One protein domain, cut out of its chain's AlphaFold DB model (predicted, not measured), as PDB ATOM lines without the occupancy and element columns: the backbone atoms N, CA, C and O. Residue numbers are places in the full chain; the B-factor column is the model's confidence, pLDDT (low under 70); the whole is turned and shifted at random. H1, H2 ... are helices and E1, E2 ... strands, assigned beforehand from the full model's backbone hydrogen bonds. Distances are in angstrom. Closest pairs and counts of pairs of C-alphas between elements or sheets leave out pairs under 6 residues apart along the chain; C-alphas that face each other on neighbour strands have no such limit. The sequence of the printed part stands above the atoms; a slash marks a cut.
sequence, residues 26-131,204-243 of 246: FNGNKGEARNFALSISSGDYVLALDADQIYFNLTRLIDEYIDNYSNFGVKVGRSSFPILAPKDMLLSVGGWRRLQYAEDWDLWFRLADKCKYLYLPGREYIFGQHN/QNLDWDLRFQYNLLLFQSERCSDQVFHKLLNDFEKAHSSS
ATOM      1  N   PHE A  26     181.802 185.222 168.157       94.69
ATOM      2  CA  PHE A  26     182.581 184.000 168.002       94.69
ATOM      3  C   PHE A  26     181.763 182.849 168.563       94.69
ATOM      4  O   PHE A  26     181.218 183.003 169.641       94.69
ATOM      5  N   ASN A  27     181.647 181.724 167.863       93.75
ATOM      6  CA  ASN A  27     180.945 180.553 168.387       93.75
ATOM      7  C   ASN A  27     181.967 179.498 168.819       93.75
ATOM      8  O   ASN A  27     182.591 178.856 167.974       93.75
ATOM      9  N   GLY A  28     182.140 179.319 170.127       93.06
ATOM     10  CA  GLY A  28     182.990 178.260 170.663       93.06
ATOM     11  C   GLY A  28     183.077 178.269 172.183       93.06
ATOM     12  O   GLY A  28     182.229 178.834 172.875       93.06
ATOM     13  N   ASN A  29     184.097 177.602 172.729       93.56
ATOM     14  CA  ASN A  29     184.303 177.619 174.176       93.56
ATOM     15  C   ASN A  29     184.923 178.942 174.653       93.56
ATOM     16  O   ASN A  29     185.467 179.724 173.870       93.56
ATOM     17  N   LYS A  30     184.870 179.180 175.967       93.31
ATOM     18  CA  LYS A  30     185.408 180.401 176.582       93.31
ATOM     19  C   LYS A  30     186.868 180.674 176.221       93.31
ATOM     20  O   LYS A  30     187.215 181.817 175.933       93.31
ATOM     21  N   GLY A  31     187.730 179.659 176.246       95.00
ATOM     22  CA  GLY A  31     189.139 179.832 175.903       95.00
ATOM     23  C   GLY A  31     189.357 180.243 174.446       95.00
ATOM     24  O   GLY A  31     190.145 181.143 174.170       95.00
ATOM     25  N   GLU A  32     188.604 179.658 173.515       95.81
ATOM     26  CA  GLU A  32     188.642 180.039 172.099       95.81
ATOM     27  C   GLU A  32     188.159 181.472 171.869       95.81
ATOM     28  O   GLU A  32     188.840 182.238 171.189       95.81
ATOM     29  N   ALA A  33     187.040 181.863 172.486       95.50
ATOM     30  CA  ALA A  33     186.519 183.225 172.382       95.50
ATOM     31  C   ALA A  33     187.527 184.263 172.912       95.50
ATOM     32  O   ALA A  33     187.695 185.330 172.319       95.50
ATOM     33  N   ARG A  34     188.248 183.940 173.997       95.50
ATOM     34  CA  ARG A  34     189.323 184.798 174.522       95.50
ATOM     35  C   ARG A  34     190.542 184.844 173.609       95.50
ATOM     36  O   ARG A  34     191.108 185.916 173.439       95.50
ATOM     37  N   ASN A  35     190.926 183.733 172.984       96.75
ATOM     38  CA  ASN A  35     192.009 183.745 171.998       96.75
ATOM     39  C   ASN A  35     191.661 184.556 170.758       96.75
ATOM     40  O   ASN A  35     192.521 185.261 170.244       96.75
ATOM     41  N   PHE A  36     190.413 184.488 170.301       96.81
ATOM     42  CA  PHE A  36     189.951 185.312 169.195       96.81
ATOM     43  C   PHE A  36     189.982 186.805 169.566       96.81
ATOM     44  O   PHE A  36     190.470 187.630 168.798       96.81
ATOM     45  N   ALA A  37     189.564 187.157 170.791       96.06
ATOM     46  CA  ALA A  37     189.736 188.513 171.321       96.06
ATOM     47  C   ALA A  37     191.210 188.941 171.363       96.06
ATOM     48  O   ALA A  37     191.552 190.032 170.912       96.06
ATOM     49  N   LEU A  38     192.084 188.067 171.868       96.50
ATOM     50  CA  LEU A  38     193.520 188.306 171.951       96.50
ATOM     51  C   LEU A  38     194.129 188.538 170.561       96.50
ATOM     52  O   LEU A  38     194.922 189.465 170.397       96.50
ATOM     53  N   SER A  39     193.739 187.750 169.555       96.00
ATOM     54  CA  SER A  39     194.309 187.839 168.206       96.00
ATOM     55  C   SER A  39     193.962 189.137 167.488       96.00
ATOM     56  O   SER A  39     194.789 189.639 166.735       96.00
ATOM     57  N   ILE A  40     192.768 189.688 167.727       95.44
ATOM     58  CA  ILE A  40     192.335 190.935 167.077       95.44
ATOM     59  C   ILE A  40     192.590 192.189 167.922       95.44
ATOM     60  O   ILE A  40     192.389 193.303 167.447       95.44
ATOM     61  N   SER A  41     193.012 192.029 169.180       95.31
ATOM     62  CA  SER A  41     193.438 193.153 170.017       95.31
ATOM     63  C   SER A  41     194.696 193.811 169.441       95.31
ATOM     64  O   SER A  41     195.554 193.121 168.892       95.31
ATOM     65  N   SER A  42     194.844 195.129 169.576       93.62
ATOM     66  CA  SER A  42     196.005 195.878 169.063       93.62
ATOM     67  C   SER A  42     196.954 196.399 170.147       93.62
ATOM     68  O   SER A  42     198.056 196.812 169.811       93.62
ATOM     69  N   GLY A  43     196.550 196.383 171.420       95.00
ATOM     70  CA  GLY A  43     197.362 196.902 172.524       95.00
ATOM     71  C   GLY A  43     198.491 195.963 172.960       95.00
ATOM     72  O   GLY A  43     198.367 194.740 172.860       95.00
ATOM     73  N   ASP A  44     199.555 196.546 173.515       97.12
ATOM     74  CA  ASP A  44     200.711 195.818 174.067       97.12
ATOM     75  C   ASP A  44     200.371 195.063 175.361       97.12
ATOM     76  O   ASP A  44     201.004 194.065 175.711       97.12
ATOM     77  N   TYR A  45     199.327 195.517 176.057       97.75
ATOM     78  CA  TYR A  45     198.808 194.927 177.283       97.75
ATOM     79  C   TYR A  45     197.346 194.530 177.115       97.75
ATOM     80  O   TYR A  45     196.569 195.189 176.423       97.75
ATOM     81  N   VAL A  46     196.961 193.453 177.793       96.94
ATOM     82  CA  VAL A  46     195.600 192.919 177.788       96.94
ATOM     83  C   VAL A  46     195.051 192.958 179.200       96.94
ATOM     84  O   VAL A  46     195.638 192.363 180.098       96.94
ATOM     85  N   LEU A  47     193.896 193.607 179.360       96.25
ATOM     86  CA  LEU A  47     193.047 193.523 180.543       96.25
ATOM     87  C   LEU A  47     191.779 192.741 180.185       96.25
ATOM     88  O   LEU A  47     190.869 193.277 179.553       96.25
ATOM     89  N   ALA A  48     191.712 191.466 180.561       94.56
ATOM     90  CA  ALA A  48     190.503 190.669 180.377       94.56
ATOM     91  C   ALA A  48     189.551 190.878 181.562       94.56
ATOM     92  O   ALA A  48     189.981 190.788 182.711       94.56
ATOM     93  N   LEU A  49     188.269 191.121 181.278       93.62
ATOM     94  CA  LEU A  49     187.217 191.412 182.256       93.62
ATOM     95  C   LEU A  49     186.028 190.465 182.063       93.62
ATOM     96  O   LEU A  49     185.745 190.049 180.935       93.62
ATOM     97  N   ASP A  50     185.320 190.158 183.148       90.06
ATOM     98  CA  ASP A  50     184.036 189.460 183.082       90.06
ATOM     99  C   ASP A  50     182.913 190.449 182.722       90.06
ATOM    100  O   ASP A  50     182.881 191.581 183.202       90.06
ATOM    101  N   ALA A  51     181.980 190.024 181.866       90.50
ATOM    102  CA  ALA A  51     180.893 190.882 181.382       90.50
ATOM    103  C   ALA A  51     179.764 191.088 182.413       90.50
ATOM    104  O   ALA A  51     178.976 192.018 182.279       90.50
ATOM    105  N   ASP A  52     179.683 190.232 183.436       90.19
ATOM    106  CA  ASP A  52     178.682 190.270 184.507       90.19
ATOM    107  C   ASP A  52     179.186 190.956 185.791       90.19
ATOM    108  O   ASP A  52     178.522 190.912 186.832       90.19
ATOM    109  N   GLN A  53     180.340 191.625 185.727       91.50
ATOM    110  CA  GLN A  53     180.979 192.285 186.861       91.50
ATOM    111  C   GLN A  53     181.157 193.785 186.602       91.50
ATOM    112  O   GLN A  53     181.709 194.201 185.586       91.50
ATOM    113  N   ILE A  54     180.734 194.612 187.561       92.62
ATOM    114  CA  ILE A  54     181.051 196.045 187.568       92.62
ATOM    115  C   ILE A  54     182.441 196.241 188.174       92.62
ATOM    116  O   ILE A  54     182.736 195.684 189.238       92.62
ATOM    117  N   TYR A  55     183.271 197.053 187.517       94.25
ATOM    118  CA  TYR A  55     184.630 197.365 187.956       94.25
ATOM    119  C   TYR A  55     184.799 198.850 188.288       94.25
ATOM    120  O   TYR A  55     184.270 199.719 187.595       94.25
ATOM    121  N   PHE A  56     185.583 199.137 189.323       95.12
ATOM    122  CA  PHE A  56     185.944 200.478 189.777       95.12
ATOM    123  C   PHE A  56     187.459 200.669 189.750       95.12
ATOM    124  O   PHE A  56     188.215 199.706 189.850       95.12
ATOM    125  N   ASN A  57     187.915 201.922 189.663       95.19
ATOM    126  CA  ASN A  57     189.326 202.294 189.841       95.19
ATOM    127  C   ASN A  57     190.318 201.479 188.982       95.19
ATOM    128  O   ASN A  57     191.447 201.234 189.410       95.19
ATOM    129  N   LEU A  58     189.910 201.059 187.775       95.31
ATOM    130  CA  LEU A  58     190.762 200.268 186.884       95.31
ATOM    131  C   LEU A  58     192.034 201.025 186.499       95.31
ATOM    132  O   LEU A  58     193.095 200.418 186.487       95.31
ATOM    133  N   THR A  59     191.956 202.341 186.279       96.38
ATOM    134  CA  THR A  59     193.131 203.178 185.987       96.38
ATOM    135  C   THR A  59     194.189 203.061 187.080       96.38
ATOM    136  O   THR A  59     195.329 202.753 186.777       96.38
ATOM    137  N   ARG A  60     193.796 203.148 188.361       96.56
ATOM    138  CA  ARG A  60     194.724 202.984 189.493       96.56
ATOM    139  C   ARG A  60     195.418 201.619 189.483       96.56
ATOM    140  O   ARG A  60     196.598 201.539 189.800       96.56
ATOM    141  N   LEU A  61     194.682 200.549 189.174       96.00
ATOM    142  CA  LEU A  61     195.269 199.210 189.063       96.00
ATOM    143  C   LEU A  61     196.222 199.111 187.864       96.00
ATOM    144  O   LEU A  61     197.262 198.465 187.969       96.00
ATOM    145  N   ILE A  62     195.858 199.717 186.733       97.00
ATOM    146  CA  ILE A  62     196.673 199.725 185.516       97.00
ATOM    147  C   ILE A  62     197.978 200.483 185.764       97.00
ATOM    148  O   ILE A  62     199.030 199.938 185.449       97.00
ATOM    149  N   ASP A  63     197.928 201.664 186.380       97.69
ATOM    150  CA  ASP A  63     199.117 202.456 186.714       97.69
ATOM    151  C   ASP A  63     200.055 201.658 187.633       97.69
ATOM    152  O   ASP A  63     201.222 201.448 187.312       97.69
ATOM    153  N   GLU A  64     199.515 201.081 188.719       96.62
ATOM    154  CA  GLU A  64     200.286 200.219 189.623       96.62
ATOM    155  C   GLU A  64     200.947 199.048 188.873       96.62
ATOM    156  O   GLU A  64     202.108 198.714 189.125       96.62
ATOM    157  N   TYR A  65     200.213 198.417 187.956       97.50
ATOM    158  CA  TYR A  65     200.711 197.308 187.153       97.50
ATOM    159  C   TYR A  65     201.823 197.719 186.192       97.50
ATOM    160  O   TYR A  65     202.840 197.027 186.130       97.50
ATOM    161  N   ILE A  66     201.652 198.813 185.450       97.12
ATOM    162  CA  ILE A  66     202.650 199.273 184.480       97.12
ATOM    163  C   ILE A  66     203.960 199.609 185.196       97.12
ATOM    164  O   ILE A  66     205.020 199.162 184.751       97.12
ATOM    165  N   ASP A  67     203.867 200.283 186.341       97.12
ATOM    166  CA  ASP A  67     205.024 200.737 187.112       97.12
ATOM    167  C   ASP A  67     205.796 199.591 187.780       97.12
ATOM    168  O   ASP A  67     207.014 199.675 187.937       97.12
ATOM    169  N   ASN A  68     205.113 198.515 188.195       96.50
ATOM    170  CA  ASN A  68     205.709 197.515 189.095       96.50
ATOM    171  C   ASN A  68     205.699 196.075 188.567       96.50
ATOM    172  O   ASN A  68     206.514 195.259 188.999       96.50
ATOM    173  N   TYR A  69     204.765 195.724 187.681       97.31
ATOM    174  CA  TYR A  69     204.426 194.327 187.384       97.31
ATOM    175  C   TYR A  69     204.305 194.012 185.886       97.31
ATOM    176  O   TYR A  69     203.929 192.895 185.535       97.31
ATOM    177  N   SER A  70     204.693 194.933 184.999       96.31
ATOM    178  CA  SER A  70     204.606 194.798 183.532       96.31
ATOM    179  C   SER A  70     205.358 193.593 182.948       96.31
ATOM    180  O   SER A  70     205.095 193.181 181.824       96.31
ATOM    181  N   ASN A  71     206.243 192.960 183.722       96.38
ATOM    182  CA  ASN A  71     206.953 191.735 183.352       96.38
ATOM    183  C   ASN A  71     206.219 190.432 183.707       96.38
ATOM    184  O   ASN A  71     206.808 189.354 183.530       96.38
ATOM    185  N   PHE A  72     204.973 190.510 184.192       98.00
ATOM    186  CA  PHE A  72     204.177 189.387 184.697       98.00
ATOM    187  C   PHE A  72     202.725 189.436 184.200       98.00
ATOM    188  O   PHE A  72     202.197 190.490 183.876       98.00
ATOM    189  N   GLY A  73     202.054 188.286 184.186       97.50
ATOM    190  CA  GLY A  73     200.600 188.205 184.148       97.50
ATOM    191  C   GLY A  73     200.035 188.243 185.564       97.50
ATOM    192  O   GLY A  73     200.382 187.407 186.397       97.50
ATOM    193  N   VAL A  74     199.162 189.206 185.825       96.44
ATOM    194  CA  VAL A  74     198.611 189.524 187.139       96.44
ATOM    195  C   VAL A  74     197.142 189.119 187.237       96.44
ATOM    196  O   VAL A  74     196.331 189.437 186.363       96.44
ATOM    197  N   LYS A  75     196.798 188.469 188.353       94.56
ATOM    198  CA  LYS A  75     195.431 188.295 188.858       94.56
ATOM    199  C   LYS A  75     195.245 189.146 190.118       94.56
ATOM    200  O   LYS A  75     196.119 189.170 190.987       94.56
ATOM    201  N   VAL A  76     194.075 189.767 190.260       92.19
ATOM    202  CA  VAL A  76     193.639 190.433 191.500       92.19
ATOM    203  C   VAL A  76     192.290 189.906 191.980       92.19
ATOM    204  O   VAL A  76     191.445 189.491 191.188       92.19
ATOM    205  N   GLY A  77     192.079 189.977 193.295       85.56
ATOM    206  CA  GLY A  77     190.813 189.649 193.947       85.56
ATOM    207  C   GLY A  77     190.412 188.177 193.870       85.56
ATOM    208  O   GLY A  77     191.226 187.291 193.614       85.56
ATOM    209  N   ARG A  78     189.136 187.916 194.161       77.81
ATOM    210  CA  ARG A  78     188.584 186.560 194.358       77.81
ATOM    211  C   ARG A  78     187.786 186.035 193.165       77.81
ATOM    212  O   ARG A  78     187.145 184.992 193.257       77.81
ATOM    213  N   SER A  79     187.762 186.783 192.066       70.00
ATOM    214  CA  SER A  79     187.168 186.327 190.810       70.00
ATOM    215  C   SER A  79     188.253 185.750 189.899       70.00
ATOM    216  O   SER A  79     189.437 186.047 190.053       70.00
ATOM    217  N   SER A  80     187.844 184.924 188.937       69.00
ATOM    218  CA  SER A  80     188.703 184.425 187.857       69.00
ATOM    219  C   SER A  80     189.341 185.558 187.038       69.00
ATOM    220  O   SER A  80     190.415 185.371 186.470       69.00
ATOM    221  N   PHE A  81     188.694 186.727 187.007       78.62
ATOM    222  CA  PHE A  81     189.111 187.936 186.298       78.62
ATOM    223  C   PHE A  81     189.080 189.147 187.243       78.62
ATOM    224  O   PHE A  81     188.250 189.189 188.150       78.62
ATOM    225  N   PRO A  82     189.939 190.155 187.037       85.12
ATOM    226  CA  PRO A  82     190.666 190.437 185.809       85.12
ATOM    227  C   PRO A  82     192.005 189.706 185.657       85.12
ATOM    228  O   PRO A  82     192.634 189.302 186.634       85.12
ATOM    229  N   ILE A  83     192.428 189.593 184.396       90.38
ATOM    230  CA  ILE A  83     193.777 189.182 183.983       90.38
ATOM    231  C   ILE A  83     194.432 190.382 183.321       90.38
ATOM    232  O   ILE A  83     193.927 190.825 182.290       90.38
ATOM    233  N   LEU A  84     195.529 190.879 183.890       96.31
ATOM    234  CA  LEU A  84     196.326 191.962 183.317       96.31
ATOM    235  C   LEU A  84     197.722 191.445 182.967       96.31
ATOM    236  O   LEU A  84     198.434 190.980 183.850       96.31
ATOM    237  N   ALA A  85     198.096 191.450 181.689       97.75
ATOM    238  CA  ALA A  85     199.364 190.871 181.235       97.75
ATOM    239  C   ALA A  85     199.855 191.516 179.929       97.75
ATOM    240  O   ALA A  85     199.032 192.050 179.177       97.75
ATOM    241  N   PRO A  86     201.152 191.402 179.579       98.19
ATOM    242  CA  PRO A  86     201.622 191.749 178.244       98.19
ATOM    243  C   PRO A  86     201.029 190.786 177.218       98.19
ATOM    244  O   PRO A  86     201.008 189.567 177.427       98.19
ATOM    245  N   LYS A  87     200.581 191.319 176.083       97.75
ATOM    246  CA  LYS A  87     199.988 190.534 175.000       97.75
ATOM    247  C   LYS A  87     200.950 189.454 174.506       97.75
ATOM    248  O   LYS A  87     200.573 188.283 174.438       97.75
ATOM    249  N   ASP A  88     202.205 189.814 174.254       97.56
ATOM    250  CA  ASP A  88     203.222 188.882 173.755       97.56
ATOM    251  C   ASP A  88     203.531 187.762 174.746       97.56
ATOM    252  O   ASP A  88     203.764 186.620 174.350       97.56
ATOM    253  N   MET A  89     203.447 188.037 176.051       97.75
ATOM    254  CA  MET A  89     203.570 186.996 177.066       97.75
ATOM    255  C   MET A  89     202.432 185.984 176.958       97.75
ATOM    256  O   MET A  89     202.701 184.780 176.948       97.75
ATOM    257  N   LEU A  90     201.182 186.448 176.842       97.62
ATOM    258  CA  LEU A  90     200.026 185.567 176.661       97.62
ATOM    259  C   LEU A  90     200.166 184.731 175.383       97.62
ATOM    260  O   LEU A  90     199.941 183.518 175.413       97.62
ATOM    261  N   LEU A  91     200.610 185.340 174.283       97.00
ATOM    262  CA  LEU A  91     200.872 184.639 173.024       97.00
ATOM    263  C   LEU A  91     201.995 183.598 173.165       97.00
ATOM    264  O   LEU A  91     201.837 182.468 172.706       97.00
ATOM    265  N   SER A  92     203.077 183.915 173.885       96.31
ATOM    266  CA  SER A  92     204.226 183.016 174.098       96.31
ATOM    267  C   SER A  92     203.896 181.741 174.888       96.31
ATOM    268  O   SER A  92     204.648 180.761 174.864       96.31
ATOM    269  N   VAL A  93     202.782 181.739 175.629       95.38
ATOM    270  CA  VAL A  93     202.262 180.551 176.323       95.38
ATOM    271  C   VAL A  93     201.106 179.886 175.576       95.38
ATOM    272  O   VAL A  93     200.610 178.862 176.048       95.38
ATOM    273  N   GLY A  94     200.700 180.415 174.417       95.25
ATOM    274  CA  GLY A  94     199.625 179.884 173.575       95.25
ATOM    275  C   GLY A  94     198.220 180.380 173.936       95.25
ATOM    276  O   GLY A  94     197.246 179.698 173.622       95.25
ATOM    277  N   GLY A  95     198.101 181.520 174.624       96.19
ATOM    278  CA  GLY A  95     196.820 182.110 175.021       96.19
ATOM    279  C   GLY A  95     196.043 181.240 176.014       96.19
ATOM    280  O   GLY A  95     196.633 180.543 176.841       96.19
ATOM    281  N   TRP A  96     194.715 181.259 175.953       95.75
ATOM    282  CA  TRP A  96     193.844 180.350 176.701       95.75
ATOM    283  C   TRP A  96     193.699 179.024 175.954       95.75
ATOM    284  O   TRP A  96     193.489 178.994 174.745       95.75
ATOM    285  N   ARG A  97     193.774 177.884 176.644       93.38
ATOM    286  CA  ARG A  97     193.485 176.604 175.975       93.38
ATOM    287  C   ARG A  97     192.007 176.507 175.612       93.38
ATOM    288  O   ARG A  97     191.175 177.160 176.229       93.38
ATOM    289  N   ARG A  98     191.693 175.649 174.636       94.00
ATOM    290  CA  ARG A  98     190.332 175.350 174.147       94.00
ATOM    291  C   ARG A  98     189.510 174.592 175.208       94.00
ATOM    292  O   ARG A  98     189.210 173.409 175.050       94.00
ATOM    293  N   LEU A  99     189.225 175.266 176.315       94.88
ATOM    294  CA  LEU A  99     188.517 174.777 177.491       94.88
ATOM    295  C   LEU A  99     187.326 175.694 177.776       94.88
ATOM    296  O   LEU A  99     187.384 176.909 177.563       94.88
ATOM    297  N   GLN A 100     186.235 175.099 178.250       94.44
ATOM    298  CA  GLN A 100     185.043 175.832 178.667       94.44
ATOM    299  C   GLN A 100     185.115 176.240 180.140       94.44
ATOM    300  O   GLN A 100     184.516 177.247 180.525       94.44
ATOM    301  N   TYR A 101     185.812 175.441 180.948       94.00
ATOM    302  CA  TYR A 101     186.037 175.669 182.370       94.00
ATOM    303  C   TYR A 101     187.524 175.550 182.710       94.00
ATOM    304  O   TYR A 101     188.257 174.813 182.053       94.00
ATOM    305  N   ALA A 102     187.946 176.211 183.791       93.75
ATOM    306  CA  ALA A 102     189.321 176.184 184.303       93.75
ATOM    307  C   ALA A 102     190.384 176.654 183.289       93.75
ATOM    308  O   ALA A 102     191.573 176.388 183.451       93.75
ATOM    309  N   GLU A 103     189.969 177.346 182.233       94.56
ATOM    310  CA  GLU A 103     190.833 177.921 181.210       94.56
ATOM    311  C   GLU A 103     191.715 179.057 181.750       94.56
ATOM    312  O   GLU A 103     192.807 179.296 181.237       94.56
ATOM    313  N   ASP A 104     191.233 179.737 182.788       93.69
ATOM    314  CA  ASP A 104     191.934 180.732 183.593       93.69
ATOM    315  C   ASP A 104     193.036 180.078 184.432       93.69
ATOM    316  O   ASP A 104     194.209 180.407 184.276       93.69
ATOM    317  N   TRP A 105     192.683 179.076 185.239       94.31
ATOM    318  CA  TRP A 105     193.632 178.303 186.043       94.31
ATOM    319  C   TRP A 105     194.704 177.643 185.194       94.31
ATOM    320  O   TRP A 105     195.878 177.647 185.549       94.31
ATOM    321  N   ASP A 106     194.312 177.116 184.042       95.81
ATOM    322  CA  ASP A 106     195.249 176.568 183.085       95.81
ATOM    323  C   ASP A 106     196.311 177.576 182.627       95.81
ATOM    324  O   ASP A 106     197.499 177.248 182.549       95.81
ATOM    325  N   LEU A 107     195.882 178.796 182.301       95.94
ATOM    326  CA  LEU A 107     196.783 179.880 181.932       95.94
ATOM    327  C   LEU A 107     197.695 180.246 183.107       95.94
ATOM    328  O   LEU A 107     198.900 180.407 182.913       95.94
ATOM    329  N   TRP A 108     197.150 180.298 184.323       95.44
ATOM    330  CA  TRP A 108     197.901 180.578 185.549       95.44
ATOM    331  C   TRP A 108     198.988 179.557 185.803       95.44
ATOM    332  O   TRP A 108     200.116 179.944 186.076       95.44
ATOM    333  N   PHE A 109     198.704 178.270 185.630       95.94
ATOM    334  CA  PHE A 109     199.710 177.228 185.812       95.94
ATOM    335  C   PHE A 109     200.829 177.326 184.781       95.94
ATOM    336  O   PHE A 109     202.003 177.235 185.138       95.94
ATOM    337  N   ARG A 110     200.491 177.596 183.514       95.94
ATOM    338  CA  ARG A 110     201.494 177.797 182.457       95.94
ATOM    339  C   ARG A 110     202.375 179.020 182.703       95.94
ATOM    340  O   ARG A 110     203.569 178.966 182.413       95.94
ATOM    341  N   LEU A 111     201.810 180.106 183.227       96.75
ATOM    342  CA  LEU A 111     202.571 181.299 183.597       96.75
ATOM    343  C   LEU A 111     203.390 181.076 184.877       96.75
ATOM    344  O   LEU A 111     204.558 181.458 184.919       96.75
ATOM    345  N   ALA A 112     202.831 180.417 185.893       96.50
ATOM    346  CA  ALA A 112     203.500 180.137 187.162       96.50
ATOM    347  C   ALA A 112     204.720 179.227 186.974       96.50
ATOM    348  O   ALA A 112     205.792 179.532 187.493       96.50
ATOM    349  N   ASP A 113     204.607 178.171 186.161       94.38
ATOM    350  CA  ASP A 113     205.732 177.283 185.833       94.38
ATOM    351  C   ASP A 113     206.886 178.019 185.123       94.38
ATOM    352  O   ASP A 113     208.039 177.584 185.204       94.38
ATOM    353  N   LYS A 114     206.589 179.149 184.466       95.94
ATOM    354  CA  LYS A 114     207.560 180.045 183.820       95.94
ATOM    355  C   LYS A 114     207.976 181.241 184.690       95.94
ATOM    356  O   LYS A 114     208.662 182.123 184.182       95.94
ATOM    357  N   CYS A 115     207.574 181.308 185.962       97.25
ATOM    358  CA  CYS A 115     207.823 182.463 186.837       97.25
ATOM    359  C   CYS A 115     207.251 183.785 186.287       97.25
ATOM    360  O   CYS A 115     207.846 184.846 186.448       97.25
ATOM    361  N   LYS A 116     206.098 183.718 185.612       97.69
ATOM    362  CA  LYS A 116     205.430 184.847 184.948       97.69
ATOM    363  C   LYS A 116     204.008 185.109 185.440       97.69
ATOM    364  O   LYS A 116     203.304 185.901 184.833       97.69
ATOM    365  N   TYR A 117     203.582 184.465 186.518       97.50
ATOM    366  CA  TYR A 117     202.277 184.692 187.139       97.50
ATOM    367  C   TYR A 117     202.425 185.447 188.456       97.50
ATOM    368  O   TYR A 117     203.327 185.117 189.215       97.50
ATOM    369  N   LEU A 118     201.541 186.393 188.761       96.75
ATOM    370  CA  LEU A 118     201.451 187.027 190.072       96.75
ATOM    371  C   LEU A 118     199.999 187.115 190.535       96.75
ATOM    372  O   LEU A 118     199.107 187.507 189.782       96.75
ATOM    373  N   TYR A 119     199.787 186.813 191.812       95.88
ATOM    374  CA  TYR A 119     198.570 187.169 192.525       95.88
ATOM    375  C   TYR A 119     198.840 188.392 193.401       95.88
ATOM    376  O   TYR A 119     199.742 188.357 194.238       95.88
ATOM    377  N   LEU A 120     198.067 189.462 193.215       94.56
ATOM    378  CA  LEU A 120     198.188 190.684 194.011       94.56
ATOM    379  C   LEU A 120     197.061 190.742 195.068       94.56
ATOM    380  O   LEU A 120     195.920 191.073 194.726       94.56
ATOM    381  N   PRO A 121     197.349 190.440 196.351       91.62
ATOM    382  CA  PRO A 121     196.354 190.469 197.429       91.62
ATOM    383  C   PRO A 121     195.930 191.908 197.768       91.62
ATOM    384  O   PRO A 121     196.718 192.831 197.594       91.62
ATOM    385  N   GLY A 122     194.720 192.146 198.285       89.31
ATOM    386  CA  GLY A 122     194.329 193.480 198.782       89.31
ATOM    387  C   GLY A 122     193.850 194.469 197.706       89.31
ATOM    388  O   GLY A 122     193.671 195.656 197.984       89.31
ATOM    389  N   ARG A 123     193.669 194.008 196.462       92.31
ATOM    390  CA  ARG A 123     193.181 194.817 195.327       92.31
ATOM    391  C   ARG A 123     191.684 194.601 195.076       92.31
ATOM    392  O   ARG A 123     191.180 194.851 193.988       92.31
ATOM    393  N   GLU A 124     190.937 194.157 196.085       90.62
ATOM    394  CA  GLU A 124     189.492 193.919 196.002       90.62
ATOM    395  C   GLU A 124     188.692 195.206 195.758       90.62
ATOM    396  O   GLU A 124     187.556 195.136 195.296       90.62
ATOM    397  N   TYR A 125     189.293 196.379 195.993       91.75
ATOM    398  CA  TYR A 125     188.675 197.690 195.769       91.75
ATOM    399  C   TYR A 125     188.226 197.936 194.321       91.75
ATOM    400  O   TYR A 125     187.480 198.884 194.074       91.75
ATOM    401  N   ILE A 126     188.687 197.128 193.357       94.38
ATOM    402  CA  ILE A 126     188.240 197.239 191.965       94.38
ATOM    403  C   ILE A 126     186.891 196.565 191.714       94.38
ATOM    404  O   ILE A 126     186.313 196.767 190.652       94.38
ATOM    405  N   PHE A 127     186.403 195.723 192.626       92.81
ATOM    406  CA  PHE A 127     185.204 194.924 192.397       92.81
ATOM    407  C   PHE A 127     183.973 195.614 192.973       92.81
ATOM    408  O   PHE A 127     183.890 195.883 194.169       92.81
ATOM    409  N   GLY A 128     182.998 195.868 192.103       91.50
ATOM    410  CA  GLY A 128     181.657 196.299 192.469       91.50
ATOM    411  C   GLY A 128     180.642 195.161 192.476       91.50
ATOM    412  O   GLY A 128     180.943 194.013 192.809       91.50
ATOM    413  N   GLN A 129     179.415 195.484 192.074       90.31
ATOM    414  CA  GLN A 129     178.319 194.526 191.983       90.31
ATOM    415  C   GLN A 129     178.581 193.441 190.927       90.31
ATOM    416  O   GLN A 129     179.056 193.723 189.826       90.31
ATOM    417  N   HIS A 130     178.212 192.204 191.268       87.75
ATOM    418  CA  HIS A 130     178.254 191.041 190.385       87.75
ATOM    419  C   HIS A 130     176.824 190.631 190.005       87.75
ATOM    420  O   HIS A 130     176.058 190.158 190.851       87.75
ATOM    421  N   ASN A 131     176.465 190.778 188.732       84.56
ATOM    422  CA  ASN A 131     175.125 190.524 188.206       84.56
ATOM    423  C   ASN A 131     174.952 189.054 187.799       84.56
ATOM    424  O   ASN A 131     175.214 188.652 186.672       84.56
ATOM    425  N   GLN A 204     193.042 178.409 207.808       79.44
ATOM    426  CA  GLN A 204     191.988 177.397 207.652       79.44
ATOM    427  C   GLN A 204     190.642 177.970 207.177       79.44
ATOM    428  O   GLN A 204     189.874 177.259 206.538       79.44
ATOM    429  N   ASN A 205     190.367 179.254 207.401       84.06
ATOM    430  CA  ASN A 205     189.123 179.882 206.946       84.06
ATOM    431  C   ASN A 205     189.208 180.476 205.531       84.06
ATOM    432  O   ASN A 205     188.209 180.992 205.034       84.06
ATOM    433  N   LEU A 206     190.371 180.406 204.869       88.06
ATOM    434  CA  LEU A 206     190.482 180.833 203.476       88.06
ATOM    435  C   LEU A 206     189.643 179.928 202.575       88.06
ATOM    436  O   LEU A 206     189.657 178.700 202.718       88.06
ATOM    437  N   ASP A 207     188.953 180.539 201.615       88.56
ATOM    438  CA  ASP A 207     188.292 179.802 200.547       88.56
ATOM    439  C   ASP A 207     189.315 179.109 199.629       88.56
ATOM    440  O   ASP A 207     190.524 179.351 199.681       88.56
ATOM    441  N   TRP A 208     188.827 178.192 198.796       88.38
ATOM    442  CA  TRP A 208     189.688 177.355 197.963       88.38
ATOM    443  C   TRP A 208     190.500 178.152 196.927       88.38
ATOM    444  O   TRP A 208     191.622 177.744 196.629       88.38
ATOM    445  N   ASP A 209     189.972 179.266 196.400       90.38
ATOM    446  CA  ASP A 209     190.676 180.092 195.412       90.38
ATOM    447  C   ASP A 209     191.872 180.761 196.086       90.38
ATOM    448  O   ASP A 209     193.003 180.575 195.640       90.38
ATOM    449  N   LEU A 210     191.654 181.422 197.229       92.00
ATOM    450  CA  LEU A 210     192.726 182.055 198.003       92.00
ATOM    451  C   LEU A 210     193.788 181.056 198.474       92.00
ATOM    452  O   LEU A 210     194.979 181.356 198.411       92.00
ATOM    453  N   ARG A 211     193.389 179.846 198.886       92.56
ATOM    454  CA  ARG A 211     194.342 178.776 199.232       92.56
ATOM    455  C   ARG A 211     195.220 178.390 198.045       92.56
ATOM    456  O   ARG A 211     196.424 178.210 198.202       92.56
ATOM    457  N   PHE A 212     194.638 178.260 196.855       93.69
ATOM    458  CA  PHE A 212     195.409 177.947 195.655       93.69
ATOM    459  C   PHE A 212     196.325 179.102 195.256       93.69
ATOM    460  O   PHE A 212     197.464 178.845 194.880       93.69
ATOM    461  N   GLN A 213     195.877 180.353 195.395       94.38
ATOM    462  CA  GLN A 213     196.721 181.523 195.147       94.38
ATOM    463  C   GLN A 213     197.911 181.596 196.106       94.38
ATOM    464  O   GLN A 213     199.041 181.777 195.657       94.38
ATOM    465  N   TYR A 214     197.687 181.353 197.400       95.00
ATOM    466  CA  TYR A 214     198.763 181.220 198.384       95.00
ATOM    467  C   TYR A 214     199.754 180.122 197.984       95.00
ATOM    468  O   TYR A 214     200.958 180.354 197.930       95.00
ATOM    469  N   ASN A 215     199.255 178.937 197.627       95.62
ATOM    470  CA  ASN A 215     200.100 177.809 197.239       95.62
ATOM    471  C   ASN A 215     200.879 178.058 195.932       95.62
ATOM    472  O   ASN A 215     201.997 177.556 195.790       95.62
ATOM    473  N   LEU A 216     200.330 178.830 194.986       95.94
ATOM    474  CA  LEU A 216     201.060 179.274 193.793       95.94
ATOM    475  C   LEU A 216     202.151 180.294 194.140       95.94
ATOM    476  O   LEU A 216     203.277 180.136 193.673       95.94
ATOM    477  N   LEU A 217     201.860 181.282 194.995       95.94
ATOM    478  CA  LEU A 217     202.870 182.227 195.487       95.94
ATOM    479  C   LEU A 217     203.996 181.498 196.225       95.94
ATOM    480  O   LEU A 217     205.163 181.760 195.954       95.94
ATOM    481  N   LEU A 218     203.658 180.528 197.080       96.81
ATOM    482  CA  LEU A 218     204.630 179.682 197.768       96.81
ATOM    483  C   LEU A 218     205.510 178.927 196.763       96.81
ATOM    484  O   LEU A 218     206.735 179.026 196.826       96.81
ATOM    485  N   PHE A 219     204.902 178.242 195.786       97.31
ATOM    486  CA  PHE A 219     205.629 177.557 194.712       97.31
ATOM    487  C   PHE A 219     206.610 178.481 193.984       97.31
ATOM    488  O   PHE A 219     207.761 178.105 193.762       97.31
ATOM    489  N   GLN A 220     206.164 179.678 193.608       97.31
ATOM    490  CA  GLN A 220     206.992 180.618 192.862       97.31
ATOM    491  C   GLN A 220     208.072 181.248 193.742       97.31
ATOM    492  O   GLN A 220     209.186 181.415 193.267       97.31
ATOM    493  N   SER A 221     207.801 181.509 195.021       97.00
ATOM    494  CA  SER A 221     208.810 182.003 195.968       97.00
ATOM    495  C   SER A 221     209.936 180.994 196.217       97.00
ATOM    496  O   SER A 221     211.080 181.383 196.403       97.00
ATOM    497  N   GLU A 222     209.644 179.691 196.172       96.31
ATOM    498  CA  GLU A 222     210.660 178.646 196.342       96.31
ATOM    499  C   GLU A 222     211.456 178.375 195.052       96.31
ATOM    500  O   GLU A 222     212.575 177.866 195.106       96.31
ATOM    501  N   ARG A 223     210.875 178.657 193.878       96.06
ATOM    502  CA  ARG A 223     211.433 178.260 192.571       96.06
ATOM    503  C   ARG A 223     212.052 179.409 191.778       96.06
ATOM    504  O   ARG A 223     212.972 179.175 190.997       96.06
ATOM    505  N   CYS A 224     211.492 180.603 191.887       97.00
ATOM    506  CA  CYS A 224     211.815 181.743 191.044       97.00
ATOM    507  C   CYS A 224     212.768 182.690 191.777       97.00
ATOM    508  O   CYS A 224     212.642 182.899 192.975       97.00
ATOM    509  N   SER A 225     213.712 183.292 191.053       95.31
ATOM    510  CA  SER A 225     214.760 184.137 191.647       95.31
ATOM    511  C   SER A 225     214.324 185.572 191.959       95.31
ATOM    512  O   SER A 225     215.051 186.296 192.635       95.31
ATOM    513  N   ASP A 226     213.186 186.017 191.427       96.94
ATOM    514  CA  ASP A 226     212.716 187.393 191.596       96.94
ATOM    515  C   ASP A 226     212.154 187.619 193.012       96.94
ATOM    516  O   ASP A 226     211.285 186.881 193.484       96.94
ATOM    517  N   GLN A 227     212.622 188.666 193.696       96.38
ATOM    518  CA  GLN A 227     212.202 188.984 195.064       96.38
ATOM    519  C   GLN A 227     210.717 189.357 195.172       96.38
ATOM    520  O   GLN A 227     210.147 189.282 196.266       96.38
ATOM    521  N   VAL A 228     210.066 189.715 194.058       97.31
ATOM    522  CA  VAL A 228     208.635 190.038 194.027       97.31
ATOM    523  C   VAL A 228     207.773 188.903 194.591       97.31
ATOM    524  O   VAL A 228     206.786 189.174 195.273       97.31
ATOM    525  N   PHE A 229     208.166 187.640 194.393       97.69
ATOM    526  CA  PHE A 229     207.410 186.487 194.889       97.69
ATOM    527  C   PHE A 229     207.433 186.397 196.416       97.69
ATOM    528  O   PHE A 229     206.387 186.196 197.030       97.69
ATOM    529  N   HIS A 230     208.594 186.612 197.043       97.25
ATOM    530  CA  HIS A 230     208.703 186.662 198.503       97.25
ATOM    531  C   HIS A 230     207.955 187.862 199.086       97.25
ATOM    532  O   HIS A 230     207.268 187.731 200.099       97.25
ATOM    533  N   LYS A 231     208.051 189.026 198.431       96.81
ATOM    534  CA  LYS A 231     207.308 190.224 198.836       96.81
ATOM    535  C   LYS A 231     205.801 189.960 198.831       96.81
ATOM    536  O   LYS A 231     205.143 190.212 199.833       96.81
ATOM    537  N   LEU A 232     205.264 189.413 197.741       96.38
ATOM    538  CA  LEU A 232     203.826 189.168 197.610       96.38
ATOM    539  C   LEU A 232     203.322 188.031 198.494       96.38
ATOM    540  O   LEU A 232     202.192 188.113 198.970       96.38
ATOM    541  N   LEU A 233     204.143 187.012 198.764       95.94
ATOM    542  CA  LEU A 233     203.822 186.002 199.771       95.94
ATOM    543  C   LEU A 233     203.664 186.653 201.154       95.94
ATOM    544  O   LEU A 233     202.634 186.474 201.798       95.94
ATOM    545  N   ASN A 234     204.615 187.499 201.561       94.81
ATOM    546  CA  ASN A 234     204.529 188.239 202.824       94.81
ATOM    547  C   ASN A 234     203.324 189.195 202.862       94.81
ATOM    548  O   ASN A 234     202.656 189.310 203.890       94.81
ATOM    549  N   ASP A 235     203.033 189.891 201.761       94.00
ATOM    550  CA  ASP A 235     201.876 190.789 201.667       94.00
ATOM    551  C   ASP A 235     200.556 190.011 201.757       94.00
ATOM    552  O   ASP A 235     199.619 190.460 202.421       94.00
ATOM    553  N   PHE A 236     200.487 188.819 201.154       93.69
ATOM    554  CA  PHE A 236     199.340 187.923 201.279       93.69
ATOM    555  C   PHE A 236     199.135 187.517 202.735       93.69
ATOM    556  O   PHE A 236     198.015 187.610 203.248       93.69
ATOM    557  N   GLU A 237     200.206 187.099 203.409       93.31
ATOM    558  CA  GLU A 237     200.144 186.677 204.803       93.31
ATOM    559  C   GLU A 237     199.726 187.824 205.720       93.31
ATOM    560  O   GLU A 237     198.847 187.645 206.559       93.31
ATOM    561  N   LYS A 238     200.251 189.034 205.517       90.44
ATOM    562  CA  LYS A 238     199.820 190.232 206.253       90.44
ATOM    563  C   LYS A 238     198.347 190.553 206.025       90.44
ATOM    564  O   LYS A 238     197.630 190.783 206.991       90.44
ATOM    565  N   ALA A 239     197.879 190.524 204.777       87.12
ATOM    566  CA  ALA A 239     196.491 190.842 204.450       87.12
ATOM    567  C   ALA A 239     195.485 189.859 205.080       87.12
ATOM    568  O   ALA A 239     194.364 190.251 205.409       87.12
ATOM    569  N   HIS A 240     195.880 188.596 205.281       86.38
ATOM    570  CA  HIS A 240     194.973 187.537 205.735       86.38
ATOM    571  C   HIS A 240     195.219 187.067 207.179       86.38
ATOM    572  O   HIS A 240     194.325 186.459 207.772       86.38
ATOM    573  N   SER A 241     196.369 187.381 207.785       77.00
ATOM    574  CA  SER A 241     196.688 187.069 209.193       77.00
ATOM    575  C   SER A 241     195.870 187.904 210.183       77.00
ATOM    576  O   SER A 241     195.583 187.450 211.292       77.00
ATOM    577  N   SER A 242     195.412 189.085 209.765       56.16
ATOM    578  CA  SER A 242     194.545 189.986 210.534       56.16
ATOM    579  C   SER A 242     193.043 189.696 210.409       56.16
ATOM    580  O   SER A 242     192.238 190.448 210.947       56.16
ATOM    581  N   SER A 243     192.627 188.588 209.784       49.44
ATOM    582  CA  SER A 243     191.214 188.154 209.762       49.44
ATOM    583  C   SER A 243     190.752 187.481 211.073       49.44
ATOM    584  O   SER A 243     189.903 186.591 211.084       49.44
TER     585      SER A 243
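What this domain is: This is residues 26 to 131 and 204 to 243 of the 246 residues of a protein of Metallosphaera yellowstonensis MK1 (UniProt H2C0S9). A small four-stranded sheet, E1, E4, E3 and E5, forms the core, with H2 over one face and H4 over the other. The helical hairpin of H5 and H6 packs at the edge strand E5, H1 sits near the opposite edge at E1, and E2 and E6 make a small two-stranded ribbon away from the core. The printed part has 146 residues, with six named helices and six named strands in the order H1 E1 E2 H2 E3 E4 H3 H4 E5 E6 H5 H6. The class is mixed, helices and strands; the core sheet is mixed too, and the ribbon antiparallel. The whole is compact, with a radius of gyration of the C-alphas of 14.9 A and spans of 44 by 36 by 29 A.

Where its parts are: H1, residues 30 to 40, begins with C-alpha 30 at (185.408, 180.401, 176.582) and is 15.8 A long from first to last C-alpha. E1 is residues 45 to 48, E2 residues 53 to 55, and H2 residues 58 to 68, 15.4 A long. E3, residues 73 to 76, E4, residues 83 to 86, and H3, residues 87 to 92, follow. H4 is residues 103 to 113, 15.6 A long; E5 is residues 117 to 120 and E6 residues 127 to 130. H5, residues 208 to 223, measures 22.4 A, and H6, residues 227 to 241, measures 21.1 A and ends with C-alpha 241 at (196.688, 187.069, 209.193).

How they stand to each other: E1 and E4 are antiparallel, with N 46 and O 85 2.9 A apart, within hydrogen-bond range. E3 and E4 form a hairpin, with N 74 and O 84 at 2.8 A. E3 and E5 are parallel, with N 118 and O 73 at 2.8 A. H2 and H4 lie on opposite faces, at heights over the sheet of 9.0 A and 8.8 A. H5 and H6, a helical hairpin, touch at Ser 221 and Phe 229, whose C-alphas are the closest at 4.8 A; they run opposite ways at a shallow tilt of 32 degrees, only just short of steep. H6 only grazes the sheet, with residues 228 to 236. E2 and E6 are antiparallel, with N 128 and O 54 at 2.9 A. In each of the six helices every O i to N i+4 pair is within hydrogen-bond range.

The domain as a whole: The C-alphas farthest apart, those of Asn 27 and Ser 242, are 45.3 A apart. Residues 132 to 203 are not printed, and C-alphas 131 and 204 are 28.9 A apart across this cut. Of the links printed whole, none is long. In this predicted model pLDDT is under 70 at residue 80 and residues 242 to 243.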